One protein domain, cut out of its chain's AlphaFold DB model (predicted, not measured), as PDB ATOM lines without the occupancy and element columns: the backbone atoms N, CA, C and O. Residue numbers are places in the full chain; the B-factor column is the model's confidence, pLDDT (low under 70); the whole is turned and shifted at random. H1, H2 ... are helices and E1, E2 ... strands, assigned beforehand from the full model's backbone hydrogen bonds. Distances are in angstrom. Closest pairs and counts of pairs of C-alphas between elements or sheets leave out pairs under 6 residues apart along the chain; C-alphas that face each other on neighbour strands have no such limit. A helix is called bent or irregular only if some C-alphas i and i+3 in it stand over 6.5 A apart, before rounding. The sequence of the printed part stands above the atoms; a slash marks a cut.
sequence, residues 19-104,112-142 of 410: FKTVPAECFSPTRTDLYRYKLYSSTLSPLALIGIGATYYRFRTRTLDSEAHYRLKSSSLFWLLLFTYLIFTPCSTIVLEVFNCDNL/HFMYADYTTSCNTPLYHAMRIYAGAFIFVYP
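Overview. This is residues 19 to 104 and 112 to 142 of the 410 residues of the protein "Hypothetical protein" of Dictyocha speculum (UniProt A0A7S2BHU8). Look first for a long helical hairpin, H1 and the bent helix H2, with a small head at the end where H1 begins and H2 ends. The head holds a little sheet of three strands, E1, E2 and E3, and the helix H3, which folds back and packs on H2b, the second arm of H2. The 117 printed residues, with three named helices and three named strands, run H1 H2 E1 E2 E3 H3; the sheet's order is E1 - E2 - E3, all antiparallel, and the class is mostly helix. The whole is loose, with a radius of gyration of the C-alphas of 18.4 A, and the C-alphas span 63 by 29 by 24 A, the hairpin lying along the longest axis.

Along the chain. Begin in the sheet: E1 is residues 101 to 103, E2 residues 112 to 114, and E3 residues 117 to 121, 8.9 A long. From there H3, residues 125 to 138, runs 20.2 A to C-alpha 138 at (-36.471, -31.379, -20.538). Find C-alpha 34 at (-50.242, -27.258, -35.228); there H1 begins, residues 34 to 61, 40.1 A long. H2, residues 66 to 97, was assigned as one helix by its hydrogen bonds but is bent: C-alphas 86 and 89 are 7.2 A apart. Its arms are H2a, residues 66 to 86, 30.4 A, starting at C-alpha 66 at (-19.924, 0.992, -11.347), and H2b, residues 89 to 97, 12.1 A; they stand at a steep tilt of 46 degrees.

Arrangement. In the sheet, E1 and E2 are antiparallel, with N 102 and O 113 2.7 A apart. E2 and E3 are an antiparallel hairpin, with N 114 and O 120 3.0 A apart. H1 only grazes the sheet with residues 34 to 36; C-alphas Tyr 35 and Asp 117 are the closest of H1 and E3, at 6.7 A. H3 only grazes it with residues 126 to 127. H3 touches H2b with residues 134 to 138 alone, at a steep tilt of 38 degrees, opposite ways; the closest C-alphas, Val 95 and Ala 134, are 5.2 A apart. H1 touches H2b with residues 39 to 43 alone, at a steep tilt of 39 degrees; the closest C-alphas, Thr 43 and Cys 91, are 6.1 A apart. Farther out, H1 and H2a are a hairpin at a shallow tilt of 10 degrees, touching with H1's residues 50 to 61 alone; the closest C-alphas, Thr 61 and His 69, are 6.2 A apart. H2a and H3 are apart. Each O i to N i+4 pair is within hydrogen-bond range in H2a, H2b and H3, and 22 of 24 are in H1.

Size, cuts and confidence. The C-alphas farthest apart, of Asp 65 and Leu 104, are 63.6 A from each other. Residues 105 to 111 are not printed, and C-alphas 104 and 112 are 6.6 A apart across this cut, in the link from E1 to E2. The links printed whole are tight. Look at residues 19 to 33, with no named element: their pLDDT is under 70, while the mean of the printed part is 84.2.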
ATOM      1  N   PHE A  19     -51.078 -18.513 -24.080       41.53
ATOM      2  CA  PHE A  19     -50.804 -19.214 -25.335       41.53
ATOM      3  C   PHE A  19     -51.978 -20.063 -25.859       41.53
ATOM      4  O   PHE A  19     -51.906 -20.531 -26.992       41.53
ATOM      5  N   LYS A  20     -53.068 -20.243 -25.095       46.09
ATOM      6  CA  LYS A  20     -54.354 -20.742 -25.625       46.09
ATOM      7  C   LYS A  20     -55.177 -19.625 -26.274       46.09
ATOM      8  O   LYS A  20     -56.009 -19.918 -27.123       46.09
ATOM      9  N   THR A  21     -54.956 -18.360 -25.907       43.78
ATOM     10  CA  THR A  21     -55.704 -17.207 -26.446       43.78
ATOM     11  C   THR A  21     -55.168 -16.673 -27.774       43.78
ATOM     12  O   THR A  21     -55.827 -15.839 -28.390       43.78
ATOM     13  N   VAL A  22     -54.029 -17.175 -28.262       45.59
ATOM     14  CA  VAL A  22     -53.584 -16.964 -29.646       45.59
ATOM     15  C   VAL A  22     -53.717 -18.293 -30.387       45.59
ATOM     16  O   VAL A  22     -52.815 -19.127 -30.289       45.59
ATOM     17  N   PRO A  23     -54.816 -18.531 -31.126       47.12
ATOM     18  CA  PRO A  23     -54.915 -19.703 -31.974       47.12
ATOM     19  C   PRO A  23     -53.810 -19.607 -33.028       47.12
ATOM     20  O   PRO A  23     -53.880 -18.818 -33.971       47.12
ATOM     21  N   ALA A  24     -52.776 -20.437 -32.890       45.47
ATOM     22  CA  ALA A  24     -51.798 -20.668 -33.953       45.47
ATOM     23  C   ALA A  24     -52.460 -21.213 -35.241       45.47
ATOM     24  O   ALA A  24     -51.824 -21.261 -36.293       45.47
ATOM     25  N   GLU A  25     -53.752 -21.550 -35.165       46.56
ATOM     26  CA  GLU A  25     -54.666 -21.875 -36.262       46.56
ATOM     27  C   GLU A  25     -54.713 -20.804 -37.369       46.56
ATOM     28  O   GLU A  25     -55.052 -21.129 -38.501       46.56
ATOM     29  N   CYS A  26     -54.325 -19.549 -37.095       53.34
ATOM     30  CA  CYS A  26     -54.319 -18.480 -38.105       53.34
ATOM     31  C   CYS A  26     -53.027 -18.369 -38.935       53.34
ATOM     32  O   CYS A  26     -53.030 -17.670 -39.947       53.34
ATOM     33  N   PHE A  27     -51.921 -19.009 -38.532       55.84
ATOM     34  CA  PHE A  27     -50.618 -18.840 -39.203       55.84
ATOM     35  C   PHE A  27     -50.213 -20.005 -40.116       55.84
ATOM     36  O   PHE A  27     -49.258 -19.853 -40.879       55.84
ATOM     37  N   SER A  28     -50.923 -21.140 -40.092       49.00
ATOM     38  CA  SER A  28     -50.627 -22.283 -40.967       49.00
ATOM     39  C   SER A  28     -51.876 -22.805 -41.687       49.00
ATOM     40  O   SER A  28     -52.845 -23.174 -41.029       49.00
ATOM     41  N   PRO A  29     -51.857 -22.916 -43.028       50.69
ATOM     42  CA  PRO A  29     -52.972 -23.446 -43.814       50.69
ATOM     43  C   PRO A  29     -53.096 -24.984 -43.782       50.69
ATOM     44  O   PRO A  29     -53.998 -25.531 -44.411       50.69
ATOM     45  N   THR A  30     -52.214 -25.707 -43.077       53.53
ATOM     46  CA  THR A  30     -52.230 -27.183 -43.001       53.53
ATOM     47  C   THR A  30     -52.456 -27.680 -41.572       53.53
ATOM     48  O   THR A  30     -51.711 -27.356 -40.649       53.53
ATOM     49  N   ARG A  31     -53.511 -28.490 -41.405       57.72
ATOM     50  CA  ARG A  31     -54.080 -28.949 -40.121       57.72
ATOM     51  C   ARG A  31     -53.225 -29.981 -39.367       57.72
ATOM     52  O   ARG A  31     -53.558 -30.322 -38.245       57.72
ATOM     53  N   THR A  32     -52.155 -30.491 -39.974       57.34
ATOM     54  CA  THR A  32     -51.375 -31.640 -39.475       57.34
ATOM     55  C   THR A  32     -50.124 -31.263 -38.671       57.34
ATOM     56  O   THR A  32     -49.410 -32.152 -38.231       57.34
ATOM     57  N   ASP A  33     -49.831 -29.966 -38.487       64.31
ATOM     58  CA  ASP A  33     -48.559 -29.478 -37.912       64.31
ATOM     59  C   ASP A  33     -48.731 -28.464 -36.756       64.31
ATOM     60  O   ASP A  33     -47.770 -27.794 -36.353       64.31
ATOM     61  N   LEU A  34     -49.944 -28.309 -36.211       72.88
ATOM     62  CA  LEU A  34     -50.242 -27.258 -35.228       72.88
ATOM     63  C   LEU A  34     -49.451 -27.444 -33.930       72.88
ATOM     64  O   LEU A  34     -48.894 -26.474 -33.400       72.88
ATOM     65  N   TYR A  35     -49.338 -28.683 -33.446       81.19
ATOM     66  CA  TYR A  35     -48.597 -28.955 -32.221       81.19
ATOM     67  C   TYR A  35     -47.096 -28.677 -32.358       81.19
ATOM     68  O   TYR A  35     -46.480 -28.152 -31.432       81.19
ATOM     69  N   ARG A  36     -46.500 -28.930 -33.533       83.94
ATOM     70  CA  ARG A  36     -45.092 -28.595 -33.804       83.94
ATOM     71  C   ARG A  36     -44.835 -27.101 -33.637       83.94
ATOM     72  O   ARG A  36     -43.869 -26.702 -32.987       83.94
ATOM     73  N   TYR A  37     -45.702 -26.270 -34.217       81.75
ATOM     74  CA  TYR A  37     -45.580 -24.820 -34.095       81.75
ATOM     75  C   TYR A  37     -45.800 -24.359 -32.650       81.75
ATOM     76  O   TYR A  37     -45.043 -23.521 -32.160       81.75
ATOM     77  N   LYS A  38     -46.778 -24.936 -31.939       83.50
ATOM     78  CA  LYS A  38     -47.000 -24.679 -30.508       83.50
ATOM     79  C   LYS A  38     -45.749 -25.005 -29.683       83.50
ATOM     80  O   LYS A  38     -45.265 -24.148 -28.954       83.50
ATOM     81  N   LEU A  39     -45.167 -26.193 -29.864       87.69
ATOM     82  CA  LEU A  39     -43.952 -26.628 -29.172       87.69
ATOM     83  C   LEU A  39     -42.786 -25.657 -29.400       87.69
ATOM     84  O   LEU A  39     -42.182 -25.191 -28.434       87.69
ATOM     85  N   TYR A  40     -42.477 -25.319 -30.655       89.69
ATOM     86  CA  TYR A  40     -41.348 -24.437 -30.973       89.69
ATOM     87  C   TYR A  40     -41.588 -22.989 -30.561       89.69
ATOM     88  O   TYR A  40     -40.682 -22.355 -30.030       89.69
ATOM     89  N   SER A  41     -42.787 -22.449 -30.769       85.81
ATOM     90  CA  SER A  41     -43.084 -21.064 -30.395       85.81
ATOM     91  C   SER A  41     -43.084 -20.872 -28.879       85.81
ATOM     92  O   SER A  41     -42.460 -19.925 -28.399       85.81
ATOM     93  N   SER A  42     -43.681 -21.788 -28.111       85.25
ATOM     94  CA  SER A  42     -43.731 -21.696 -26.648       85.25
ATOM     95  C   SER A  42     -42.367 -21.881 -25.980       85.25
ATOM     96  O   SER A  42     -42.146 -21.313 -24.918       85.25
ATOM     97  N   THR A  43     -41.434 -22.617 -26.593       90.12
ATOM     98  CA  THR A  43     -40.087 -22.859 -26.036       90.12
ATOM     99  C   THR A  43     -39.032 -21.880 -26.571       90.12
ATOM    100  O   THR A  43     -38.249 -21.313 -25.811       90.12
ATOM    101  N   LEU A  44     -39.017 -21.570 -27.869       91.25
ATOM    102  CA  LEU A  44     -38.030 -20.640 -28.432       91.25
ATOM    103  C   LEU A  44     -38.315 -19.180 -28.072       91.25
ATOM    104  O   LEU A  44     -37.364 -18.418 -27.895       91.25
ATOM    105  N   SER A  45     -39.584 -18.778 -27.931       88.88
ATOM    106  CA  SER A  45     -39.939 -17.394 -27.581       88.88
ATOM    107  C   SER A  45     -39.328 -16.957 -26.239       88.88
ATOM    108  O   SER A  45     -38.609 -15.953 -26.222       88.88
ATOM    109  N   PRO A  46     -39.473 -17.714 -25.131       90.81
ATOM    110  CA  PRO A  46     -38.807 -17.367 -23.880       90.81
ATOM    111  C   PRO A  46     -37.282 -17.277 -23.984       90.81
ATOM    112  O   PRO A  46     -36.688 -16.360 -23.419       90.81
ATOM    113  N   LEU A  47     -36.634 -18.179 -24.730       92.75
ATOM    114  CA  LEU A  47     -35.181 -18.126 -24.928       92.75
ATOM    115  C   LEU A  47     -34.755 -16.903 -25.743       92.75
ATOM    116  O   LEU A  47     -33.755 -16.266 -25.412       92.75
ATOM    117  N   ALA A  48     -35.522 -16.545 -26.774       92.81
ATOM    118  CA  ALA A  48     -35.285 -15.346 -27.565       92.81
ATOM    119  C   ALA A  48     -35.430 -14.081 -26.707       92.81
ATOM    120  O   ALA A  48     -34.560 -13.213 -26.757       92.81
ATOM    121  N   LEU A  49     -36.464 -13.999 -25.864       92.38
ATOM    122  CA  LEU A  49     -36.670 -12.874 -24.944       92.38
ATOM    123  C   LEU A  49     -35.541 -12.755 -23.913       92.38
ATOM    124  O   LEU A  49     -35.030 -11.656 -23.695       92.38
ATOM    125  N   ILE A  50     -35.089 -13.873 -23.334       93.56
ATOM    126  CA  ILE A  50     -33.922 -13.892 -22.435       93.56
ATOM    127  C   ILE A  50     -32.662 -13.442 -23.187       93.56
ATOM    128  O   ILE A  50     -31.882 -12.642 -22.664       93.56
ATOM    129  N   GLY A  51     -32.472 -13.898 -24.428       93.75
ATOM    130  CA  GLY A  51     -31.362 -13.496 -25.291       93.75
ATOM    131  C   GLY A  51     -31.355 -11.997 -25.599       93.75
ATOM    132  O   GLY A  51     -30.319 -11.349 -25.449       93.75
ATOM    133  N   ILE A  52     -32.508 -11.425 -25.959       94.19
ATOM    134  CA  ILE A  52     -32.686  -9.984 -26.206       94.19
ATOM    135  C   ILE A  52     -32.442  -9.182 -24.920       94.19
ATOM    136  O   ILE A  52     -31.736  -8.174 -24.937       94.19
ATOM    137  N   GLY A  53     -32.964  -9.647 -23.782       92.62
ATOM    138  CA  GLY A  53     -32.691  -9.040 -22.479       92.62
ATOM    139  C   GLY A  53     -31.196  -9.040 -22.144       92.62
ATOM    140  O   GLY A  53     -30.658  -8.028 -21.696       92.62
ATOM    141  N   ALA A  54     -30.494 -10.140 -22.432       92.50
ATOM    142  CA  ALA A  54     -29.059 -10.269 -22.199       92.50
ATOM    143  C   ALA A  54     -28.214  -9.383 -23.133       92.50
ATOM    144  O   ALA A  54     -27.214  -8.806 -22.690       92.50
ATOM    145  N   THR A  55     -28.591  -9.240 -24.407       92.75
ATOM    146  CA  THR A  55     -27.899  -8.333 -25.341       92.75
ATOM    147  C   THR A  55     -28.143  -6.873 -24.978       92.75
ATOM    148  O   THR A  55     -27.182  -6.102 -24.939       92.75
ATOM    149  N   TYR A  56     -29.375  -6.507 -24.614       92.12
ATOM    150  CA  TYR A  56     -29.710  -5.180 -24.099       92.12
ATOM    151  C   TYR A  56     -28.933  -4.858 -22.816       92.12
ATOM    152  O   TYR A  56     -28.324  -3.791 -22.715       92.12
ATOM    153  N   TYR A  57     -28.873  -5.804 -21.870       92.00
ATOM    154  CA  TYR A  57     -28.066  -5.680 -20.657       92.00
ATOM    155  C   TYR A  57     -26.596  -5.419 -21.002       92.00
ATOM    156  O   TYR A  57     -26.036  -4.417 -20.563       92.00
ATOM    157  N   ARG A  58     -25.984  -6.251 -21.860       91.81
ATOM    158  CA  ARG A  58     -24.586  -6.068 -22.288       91.81
ATOM    159  C   ARG A  58     -24.350  -4.712 -22.945       91.81
ATOM    160  O   ARG A  58     -23.359  -4.058 -22.629       91.81
ATOM    161  N   PHE A  59     -25.252  -4.279 -23.823       91.94
ATOM    162  CA  PHE A  59     -25.156  -2.984 -24.491       91.94
ATOM    163  C   PHE A  59     -25.176  -1.830 -23.482       91.94
ATOM    164  O   PHE A  59     -24.271  -1.000 -23.482       91.94
ATOM    165  N   ARG A  60     -26.145  -1.827 -22.560       89.00
ATOM    166  CA  ARG A  60     -26.273  -0.797 -21.521       89.00
ATOM    167  C   ARG A  60     -25.093  -0.799 -20.554       89.00
ATOM    168  O   ARG A  60     -24.627   0.265 -20.172       89.00
ATOM    169  N   THR A  61     -24.567  -1.967 -20.183       88.44
ATOM    170  CA  THR A  61     -23.441  -2.051 -19.236       88.44
ATOM    171  C   THR A  61     -22.133  -1.456 -19.751       88.44
ATOM    172  O   THR A  61     -21.277  -1.147 -18.933       88.44
ATOM    173  N   ARG A  62     -21.967  -1.263 -21.067       88.56
ATOM    174  CA  ARG A  62     -20.753  -0.647 -21.633       88.56
ATOM    175  C   ARG A  62     -20.636   0.849 -21.359       88.56
ATOM    176  O   ARG A  62     -19.538   1.382 -21.439       88.56
ATOM    177  N   THR A  63     -21.749   1.515 -21.072       85.50
ATOM    178  CA  THR A  63     -21.819   2.975 -20.925       85.50
ATOM    179  C   THR A  63     -22.163   3.403 -19.499       85.50
ATOM    180  O   THR A  63     -22.525   4.555 -19.293       85.50
ATOM    181  N   LEU A  64     -22.158   2.477 -18.534       90.31
ATOM    182  CA  LEU A  64     -22.642   2.716 -17.172       90.31
ATOM    183  C   LEU A  64     -21.504   2.697 -16.152       90.31
ATOM    184  O   LEU A  64     -20.649   1.813 -16.186       90.31
ATOM    185  N   ASP A  65     -21.580   3.621 -15.198       86.75
ATOM    186  CA  ASP A  65     -20.713   3.670 -14.020       86.75
ATOM    187  C   ASP A  65     -20.926   2.461 -13.092       86.75
ATOM    188  O   ASP A  65     -21.986   1.824 -13.097       86.75
ATOM    189  N   SER A  66     -19.941   2.168 -12.235       86.50
ATOM    190  CA  SER A  66     -19.924   0.992 -11.347       86.50
ATOM    191  C   SER A  66     -21.168   0.849 -10.453       86.50
ATOM    192  O   SER A  66     -21.692  -0.257 -10.298       86.50
ATOM    193  N   GLU A  67     -21.696   1.946  -9.902       86.75
ATOM    194  CA  GLU A  67     -22.909   1.910  -9.064       86.75
ATOM    195  C   GLU A  67     -24.178   1.642  -9.881       86.75
ATOM    196  O   GLU A  67     -25.042   0.840  -9.505       86.75
ATOM    197  N   ALA A  68     -24.281   2.266 -11.056       87.62
ATOM    198  CA  ALA A  68     -25.393   2.026 -11.962       87.62
ATOM    199  C   ALA A  68     -25.359   0.587 -12.515       87.62
ATOM    200  O   ALA A  68     -26.410  -0.043 -12.665       87.62
ATOM    201  N   HIS A  69     -24.162   0.026 -12.724       88.00
ATOM    202  CA  HIS A  69     -23.961  -1.371 -13.099       88.00
ATOM    203  C   HIS A  69     -24.511  -2.338 -12.041       88.00
ATOM    204  O   HIS A  69     -25.223  -3.283 -12.390       88.00
ATOM    205  N   TYR A  70     -24.244  -2.097 -10.750       87.06
ATOM    206  CA  TYR A  70     -24.774  -2.929  -9.666       87.06
ATOM    207  C   TYR A  70     -26.309  -2.929  -9.641       87.06
ATOM    208  O   TYR A  70     -26.938  -3.992  -9.607       87.06
ATOM    209  N   ARG A  71     -26.925  -1.740  -9.717       87.94
ATOM    210  CA  ARG A  71     -28.392  -1.595  -9.725       87.94
ATOM    211  C   ARG A  71     -29.024  -2.283 -10.933       87.94
ATOM    212  O   ARG A  71     -30.006  -3.010 -10.771       87.94
ATOM    213  N   LEU A  72     -28.446  -2.101 -12.123       89.50
ATOM    214  CA  LEU A  72     -28.924  -2.745 -13.344       89.50
ATOM    215  C   LEU A  72     -28.780  -4.268 -13.268       89.50
ATOM    216  O   LEU A  72     -29.709  -4.977 -13.638       89.50
ATOM    217  N   LYS A  73     -27.656  -4.782 -12.753       89.94
ATOM    218  CA  LYS A  73     -27.430  -6.223 -12.564       89.94
ATOM    219  C   LYS A  73     -28.459  -6.838 -11.621       89.94
ATOM    220  O   LYS A  73     -29.044  -7.862 -11.953       89.94
ATOM    221  N   SER A  74     -28.690  -6.207 -10.469       89.94
ATOM    222  CA  SER A  74     -29.684  -6.664  -9.495       89.94
ATOM    223  C   SER A  74     -31.086  -6.683 -10.109       89.94
ATOM    224  O   SER A  74     -31.774  -7.696 -10.040       89.94
ATOM    225  N   SER A  75     -31.491  -5.593 -10.769       90.44
ATOM    226  CA  SER A  75     -32.798  -5.506 -11.430       90.44
ATOM    227  C   SER A  75     -32.945  -6.548 -12.545       90.44
ATOM    228  O   SER A  75     -33.928  -7.282 -12.590       90.44
ATOM    229  N   SER A  76     -31.937  -6.684 -13.410       90.69
ATOM    230  CA  SER A  76     -31.949  -7.650 -14.511       90.69
ATOM    231  C   SER A  76     -32.027  -9.095 -14.021       90.69
ATOM    232  O   SER A  76     -32.709  -9.898 -14.650       90.69
ATOM    233  N   LEU A  77     -31.341  -9.435 -12.925       91.94
ATOM    234  CA  LEU A  77     -31.397 -10.776 -12.345       91.94
ATOM    235  C   LEU A  77     -32.778 -11.067 -11.748       91.94
ATOM    236  O   LEU A  77     -33.311 -12.146 -11.982       91.94
ATOM    237  N   PHE A  78     -33.379 -10.097 -11.052       91.75
ATOM    238  CA  PHE A  78     -34.742 -10.224 -10.534       91.75
ATOM    239  C   PHE A  78     -35.752 -10.498 -11.656       91.75
ATOM    240  O   PHE A  78     -36.486 -11.480 -11.595       91.75
ATOM    241  N   TRP A  79     -35.743  -9.680 -12.714       90.44
ATOM    242  CA  TRP A  79     -36.655  -9.855 -13.848       90.44
ATOM    243  C   TRP A  79     -36.422 -11.161 -14.607       90.44
ATOM    244  O   TRP A  79     -37.388 -11.791 -15.025       90.44
ATOM    245  N   LEU A  80     -35.165 -11.592 -14.757       93.25
ATOM    246  CA  LEU A  80     -34.840 -12.873 -15.383       93.25
ATOM    247  C   LEU A  80     -35.421 -14.039 -14.585       93.25
ATOM    248  O   LEU A  80     -36.071 -14.899 -15.170       93.25
ATOM    249  N   LEU A  81     -35.213 -14.058 -13.268       92.19
ATOM    250  CA  LEU A  81     -35.692 -15.141 -12.413       92.19
ATOM    251  C   LEU A  81     -37.221 -15.158 -12.311       92.19
ATOM    252  O   LEU A  81     -37.832 -16.223 -12.362       92.19
ATOM    253  N   LEU A  82     -37.847 -13.983 -12.225       90.25
ATOM    254  CA  LEU A  82     -39.301 -13.867 -12.261       90.25
ATOM    255  C   LEU A  82     -39.858 -14.385 -13.593       90.25
ATOM    256  O   LEU A  82     -40.828 -15.136 -13.614       90.25
ATOM    257  N   PHE A  83     -39.224 -14.029 -14.712       90.94
ATOM    258  CA  PHE A  83     -39.630 -14.515 -16.025       90.94
ATOM    259  C   PHE A  83     -39.490 -16.037 -16.137       90.94
ATOM    260  O   PHE A  83     -40.439 -16.696 -16.554       90.94
ATOM    261  N   THR A  84     -38.358 -16.615 -15.707       92.69
ATOM    262  CA  THR A  84     -38.176 -18.076 -15.703       92.69
ATOM    263  C   THR A  84     -39.194 -18.780 -14.810       92.69
ATOM    264  O   THR A  84     -39.637 -19.874 -15.145       92.69
ATOM    265  N   TYR A  85     -39.613 -18.150 -13.710       90.81
ATOM    266  CA  TYR A  85     -40.635 -18.685 -12.813       90.81
ATOM    267  C   TYR A  85     -42.010 -18.741 -13.488       90.81
ATOM    268  O   TYR A  85     -42.686 -19.766 -13.429       90.81
ATOM    269  N   LEU A  86     -42.394 -17.681 -14.205       89.19
ATOM    270  CA  LEU A  86     -43.681 -17.614 -14.904       89.19
ATOM    271  C   LEU A  86     -43.783 -18.616 -16.062       89.19
ATOM    272  O   LEU A  86     -44.833 -19.220 -16.266       89.19
ATOM    273  N   ILE A  87     -42.699 -18.811 -16.816       89.94
ATOM    274  CA  ILE A  87     -42.693 -19.730 -17.964       89.94
ATOM    275  C   ILE A  87     -42.485 -21.197 -17.566       89.94
ATOM    276  O   ILE A  87     -42.712 -22.075 -18.400       89.94
ATOM    277  N   PHE A  88     -42.024 -21.470 -16.337       90.94
ATOM    278  CA  PHE A  88     -41.588 -22.801 -15.906       90.94
ATOM    279  C   PHE A  88     -42.666 -23.857 -16.143       90.94
ATOM    280  O   PHE A  88     -42.422 -24.830 -16.855       90.94
ATOM    281  N   THR A  89     -43.862 -23.648 -15.594       89.12
ATOM    282  CA  THR A  89     -44.968 -24.602 -15.709       89.12
ATOM    283  C   THR A  89     -45.439 -24.797 -17.150       89.12
ATOM    284  O   THR A  89     -45.380 -25.936 -17.606       89.12
ATOM    285  N   PRO A  90     -45.847 -23.753 -17.905       87.38
ATOM    286  CA  PRO A  90     -46.379 -23.949 -19.257       87.38
ATOM    287  C   PRO A  90     -45.352 -24.530 -20.240       87.38
ATOM    288  O   PRO A  90     -45.705 -25.342 -21.091       87.38
ATOM    289  N   CYS A  91     -44.069 -24.164 -20.134       91.56
ATOM    290  CA  CYS A  91     -43.044 -24.745 -21.008       91.56
ATOM    291  C   CYS A  91     -42.751 -26.201 -20.635       91.56
ATOM    292  O   CYS A  91     -42.578 -27.040 -21.517       91.56
ATOM    293  N   SER A  92     -42.715 -26.515 -19.337       93.62
ATOM    294  CA  SER A  92     -42.468 -27.880 -18.870       93.62
ATOM    295  C   SER A  92     -43.599 -28.828 -19.259       93.62
ATOM    296  O   SER A  92     -43.317 -29.941 -19.694       93.62
ATOM    297  N   THR A  93     -44.862 -28.400 -19.165       90.19
ATOM    298  CA  THR A  93     -46.010 -29.236 -19.547       90.19
ATOM    299  C   THR A  93     -46.026 -29.531 -21.042       90.19
ATOM    300  O   THR A  93     -46.090 -30.699 -21.408       90.19
ATOM    301  N   ILE A  94     -45.859 -28.519 -21.904       89.56
ATOM    302  CA  ILE A  94     -45.828 -28.705 -23.368       89.56
ATOM    303  C   ILE A  94     -44.698 -29.656 -23.791       89.56
ATOM    304  O   ILE A  94     -44.871 -30.485 -24.677       89.56
ATOM    305  N   VAL A  95     -43.527 -29.567 -23.156       93.56
ATOM    306  CA  VAL A  95     -42.405 -30.465 -23.469       93.56
ATOM    307  C   VAL A  95     -42.697 -31.906 -23.034       93.56
ATOM    308  O   VAL A  95     -42.337 -32.840 -23.748       93.56
ATOM    309  N   LEU A  96     -43.348 -32.104 -21.885       92.62
ATOM    310  CA  LEU A  96     -43.677 -33.438 -21.372       92.62
ATOM    311  C   LEU A  96     -44.854 -34.092 -22.112       92.62
ATOM    312  O   LEU A  96     -44.851 -35.306 -22.297       92.62
ATOM    313  N   GLU A  97     -45.814 -33.305 -22.595       90.69
ATOM    314  CA  GLU A  97     -46.961 -33.771 -23.391       90.69
ATOM    315  C   GLU A  97     -46.550 -34.548 -24.654       90.69
ATOM    316  O   GLU A  97     -47.234 -35.501 -25.025       90.69
ATOM    317  N   VAL A  98     -45.411 -34.213 -25.274       91.38
ATOM    318  CA  VAL A  98     -44.884 -34.905 -26.472       91.38
ATOM    319  C   VAL A  98     -44.668 -36.405 -26.234       91.38
ATOM    320  O   VAL A  98     -44.737 -37.212 -27.162       91.38
ATOM    321  N   PHE A  99     -44.384 -36.800 -24.993       90.94
ATOM    322  CA  PHE A  99     -44.067 -38.184 -24.649       90.94
ATOM    323  C   PHE A  99     -45.302 -39.048 -24.377       90.94
ATOM    324  O   PHE A  99     -45.146 -40.257 -24.215       90.94
ATOM    325  N   ASN A 100     -46.506 -38.466 -24.341       89.38
ATOM    326  CA  ASN A 100     -47.736 -39.208 -24.093       89.38
ATOM    327  C   ASN A 100     -48.420 -39.618 -25.410       89.38
ATOM    328  O   ASN A 100     -49.040 -38.789 -26.082       89.38
ATOM    329  N   CYS A 101     -48.302 -40.897 -25.777       87.38
ATOM    330  CA  CYS A 101     -48.992 -41.492 -26.924       87.38
ATOM    331  C   CYS A 101     -50.125 -42.396 -26.445       87.38
ATOM    332  O   CYS A 101     -49.927 -43.221 -25.555       87.38
ATOM    333  N   ASP A 102     -51.277 -42.259 -27.085       84.75
ATOM    334  CA  ASP A 102     -52.465 -43.056 -26.854       84.75
ATOM    335  C   ASP A 102     -52.666 -44.096 -27.964       84.75
ATOM    336  O   ASP A 102     -52.303 -43.884 -29.129       84.75
ATOM    337  N   ASN A 103     -53.243 -45.237 -27.591       79.56
ATOM    338  CA  ASN A 103     -53.464 -46.370 -28.484       79.56
ATOM    339  C   ASN A 103     -54.943 -46.422 -28.878       79.56
ATOM    340  O   ASN A 103     -55.761 -46.923 -28.113       79.56
ATOM    341  N   LEU A 104     -55.296 -45.992 -30.092       71.00
ATOM    342  CA  LEU A 104     -56.682 -46.061 -30.594       71.00
ATOM    343  C   LEU A 104     -57.018 -47.449 -31.184       71.00
ATOM    344  O   LEU A 104     -57.611 -47.581 -32.253       71.00
ATOM    345  N   HIS A 112     -50.668 -45.416 -33.206       82.62
ATOM    346  CA  HIS A 112     -50.413 -44.648 -31.996       82.62
ATOM    347  C   HIS A 112     -50.498 -43.162 -32.329       82.62
ATOM    348  O   HIS A 112     -49.845 -42.711 -33.277       82.62
ATOM    349  N   PHE A 113     -51.259 -42.396 -31.553       85.25
ATOM    350  CA  PHE A 113     -51.412 -40.951 -31.733       85.25
ATOM    351  C   PHE A 113     -51.014 -40.214 -30.465       85.25
ATOM    352  O   PHE A 113     -51.130 -40.743 -29.367       85.25
ATOM    353  N   MET A 114     -50.518 -38.991 -30.596       85.12
ATOM    354  CA  MET A 114     -50.150 -38.193 -29.431       85.12
ATOM    355  C   MET A 114     -51.412 -37.701 -28.709       85.12
ATOM    356  O   MET A 114     -52.274 -37.084 -29.328       85.12
ATOM    357  N   TYR A 115     -51.507 -37.904 -27.393       82.75
ATOM    358  CA  TYR A 115     -52.712 -37.563 -26.620       82.75
ATOM    359  C   TYR A 115     -53.050 -36.062 -26.677       82.75
ATOM    360  O   TYR A 115     -54.213 -35.666 -26.692       82.75
ATOM    361  N   ALA A 116     -52.023 -35.209 -26.722       80.62
ATOM    362  CA  ALA A 116     -52.187 -33.758 -26.786       80.62
ATOM    363  C   ALA A 116     -52.656 -33.249 -28.165       80.62
ATOM    364  O   ALA A 116     -53.177 -32.137 -28.254       80.62
ATOM    365  N   ASP A 117     -52.462 -34.038 -29.228       83.19
ATOM    366  CA  ASP A 117     -52.928 -33.741 -30.584       83.19
ATOM    367  C   ASP A 117     -53.079 -35.039 -31.399       83.19
ATOM    368  O   ASP A 117     -52.119 -35.548 -31.988       83.19
ATOM    369  N   TYR A 118     -54.316 -35.540 -31.471       82.56
ATOM    370  CA  TYR A 118     -54.673 -36.763 -32.198       82.56
ATOM    371  C   TYR A 118     -54.497 -36.664 -33.723       82.56
ATOM    372  O   TYR A 118     -54.716 -37.646 -34.427       82.56
ATOM    373  N   THR A 119     -54.094 -35.513 -34.269       81.25
ATOM    374  CA  THR A 119     -53.731 -35.405 -35.691       81.25
ATOM    375  C   THR A 119     -52.317 -35.915 -35.984       81.25
ATOM    376  O   THR A 119     -51.993 -36.212 -37.135       81.25
ATOM    377  N   THR A 120     -51.472 -36.050 -34.955       82.19
ATOM    378  CA  THR A 120     -50.074 -36.470 -35.092       82.19
ATOM    379  C   THR A 120     -49.901 -37.937 -34.697       82.19
ATOM    380  O   THR A 120     -50.030 -38.295 -33.525       82.19
ATOM    381  N   SER A 121     -49.534 -38.791 -35.659       83.88
ATOM    382  CA  SER A 121     -49.184 -40.192 -35.383       83.88
ATOM    383  C   SER A 121     -47.759 -40.331 -34.829       83.88
ATOM    384  O   SER A 121     -46.800 -39.805 -35.408       83.88
ATOM    385  N   CYS A 122     -47.607 -41.121 -33.762       86.50
ATOM    386  CA  CYS A 122     -46.338 -41.406 -33.089       86.50
ATOM    387  C   CYS A 122     -45.367 -42.275 -33.920       86.50
ATOM    388  O   CYS A 122     -44.205 -42.419 -33.548       86.50
ATOM    389  N   ASN A 123     -45.808 -42.809 -35.064       85.56
ATOM    390  CA  ASN A 123     -44.978 -43.601 -35.984       85.56
ATOM    391  C   ASN A 123     -44.295 -42.751 -37.076       85.56
ATOM    392  O   ASN A 123     -43.533 -43.263 -37.895       85.56
ATOM    393  N   THR A 124     -44.576 -41.447 -37.125       86.25
ATOM    394  CA  THR A 124     -44.076 -40.554 -38.180       86.25
ATOM    395  C   THR A 124     -42.644 -40.083 -37.868       86.25
ATOM    396  O   THR A 124     -42.364 -39.722 -36.722       86.25
ATOM    397  N   PRO A 125     -41.731 -39.955 -38.857       87.56
ATOM    398  CA  PRO A 125     -40.398 -39.364 -38.640       87.56
ATOM    399  C   PRO A 125     -40.445 -37.957 -38.022       87.56
ATOM    400  O   PRO A 125     -39.560 -37.581 -37.253       87.56
ATOM    401  N   LEU A 126     -41.507 -37.195 -38.302       85.50
ATOM    402  CA  LEU A 126     -41.755 -35.893 -37.691       85.50
ATOM    403  C   LEU A 126     -41.907 -35.979 -36.164       85.50
ATOM    404  O   LEU A 126     -41.322 -35.174 -35.442       85.50
ATOM    405  N   TYR A 127     -42.652 -36.972 -35.670       87.94
ATOM    406  CA  TYR A 127     -42.821 -37.203 -34.237       87.94
ATOM    407  C   TYR A 127     -41.488 -37.557 -33.574       87.94
ATOM    408  O   TYR A 127     -41.149 -36.996 -32.534       87.94
ATOM    409  N   HIS A 128     -40.674 -38.407 -34.208       90.50
ATOM    410  CA  HIS A 128     -39.339 -38.728 -33.701       90.50
ATOM    411  C   HIS A 128     -38.449 -37.483 -33.565       90.50
ATOM    412  O   HIS A 128     -37.763 -37.332 -32.552       90.50
ATOM    413  N   ALA A 129     -38.501 -36.556 -34.528       91.62
ATOM    414  CA  ALA A 129     -37.786 -35.285 -34.433       91.62
ATOM    415  C   ALA A 129     -38.296 -34.415 -33.268       91.62
ATOM    416  O   ALA A 129     -37.491 -33.881 -32.501       91.62
ATOM    417  N   MET A 130     -39.620 -34.314 -33.085       90.81
ATOM    418  CA  MET A 130     -40.219 -33.591 -31.954       90.81
ATOM    419  C   MET A 130     -39.856 -34.217 -30.607       90.81
ATOM    420  O   MET A 130     -39.540 -33.493 -29.670       90.81
ATOM    421  N   ARG A 131     -39.826 -35.548 -30.511       92.88
ATOM    422  CA  ARG A 131     -39.444 -36.279 -29.298       92.88
ATOM    423  C   ARG A 131     -37.984 -36.035 -28.913       92.88
ATOM    424  O   ARG A 131     -37.697 -35.821 -27.738       92.88
ATOM    425  N   ILE A 132     -37.063 -36.036 -29.880       94.56
ATOM    426  CA  ILE A 132     -35.646 -35.713 -29.633       94.56
ATOM    427  C   ILE A 132     -35.506 -34.258 -29.173       94.56
ATOM    428  O   ILE A 132     -34.817 -33.986 -28.190       94.56
ATOM    429  N   TYR A 133     -36.197 -33.334 -29.847       94.88
ATOM    430  CA  TYR A 133     -36.230 -31.925 -29.463       94.88
ATOM    431  C   TYR A 133     -36.752 -31.743 -28.030       94.88
ATOM    432  O   TYR A 133     -36.069 -31.158 -27.193       94.88
ATOM    433  N   ALA A 134     -37.920 -32.308 -27.716       94.50
ATOM    434  CA  ALA A 134     -38.512 -32.258 -26.386       94.50
ATOM    435  C   ALA A 134     -37.575 -32.869 -25.332       94.50
ATOM    436  O   ALA A 134     -37.367 -32.277 -24.276       94.50
ATOM    437  N   GLY A 135     -36.915 -33.987 -25.653       95.38
ATOM    438  CA  GLY A 135     -35.933 -34.632 -24.780       95.38
ATOM    439  C   GLY A 135     -34.771 -33.716 -24.398       95.38
ATOM    440  O   GLY A 135     -34.387 -33.668 -23.232       95.38
ATOM    441  N   ALA A 136     -34.249 -32.930 -25.342       95.44
ATOM    442  CA  ALA A 136     -33.220 -31.933 -25.045       95.44
ATOM    443  C   ALA A 136     -33.755 -30.800 -24.147       95.44
ATOM    444  O   ALA A 136     -33.078 -30.360 -23.218       95.44
ATOM    445  N   PHE A 137     -34.988 -30.352 -24.387       95.75
ATOM    446  CA  PHE A 137     -35.607 -29.249 -23.652       95.75
ATOM    447  C   PHE A 137     -36.115 -29.619 -22.248       95.75
ATOM    448  O   PHE A 137     -36.281 -28.723 -21.417       95.75
ATOM    449  N   ILE A 138     -36.254 -30.911 -21.921       95.69
ATOM    450  CA  ILE A 138     -36.471 -31.379 -20.538       95.69
ATOM    451  C   ILE A 138     -35.347 -30.890 -19.612       95.69
ATOM    452  O   ILE A 138     -35.603 -30.432 -18.495       95.69
ATOM    453  N   PHE A 139     -34.100 -30.931 -20.090       95.38
ATOM    454  CA  PHE A 139     -32.946 -30.462 -19.321       95.38
ATOM    455  C   PHE A 139     -32.934 -28.944 -19.129       95.38
ATOM    456  O   PHE A 139     -32.320 -28.456 -18.186       95.38
ATOM    457  N   VAL A 140     -33.624 -28.198 -19.994       95.31
ATOM    458  CA  VAL A 140     -33.695 -26.734 -19.933       95.31
ATOM    459  C   VAL A 140     -34.796 -26.280 -18.976       95.31
ATOM    460  O   VAL A 140     -34.530 -25.455 -18.104       95.31
ATOM    461  N   TYR A 141     -36.013 -26.820 -19.108       94.62
ATOM    462  CA  TYR A 141     -37.186 -26.339 -18.367       94.62
ATOM    463  C   TYR A 141     -37.477 -27.165 -17.098       94.62
ATOM    464  O   TYR A 141     -37.135 -26.664 -16.022       94.62
ATOM    465  N   PRO A 142     -38.024 -28.405 -17.170       95.00
ATOM    466  CA  PRO A 142     -38.317 -29.224 -15.994       95.00
ATOM    467  C   PRO A 142     -37.151 -29.385 -15.017       95.00
ATOM    468  O   PRO A 142     -37.355 -29.331 -13.810       95.00
TER     469      PRO A 142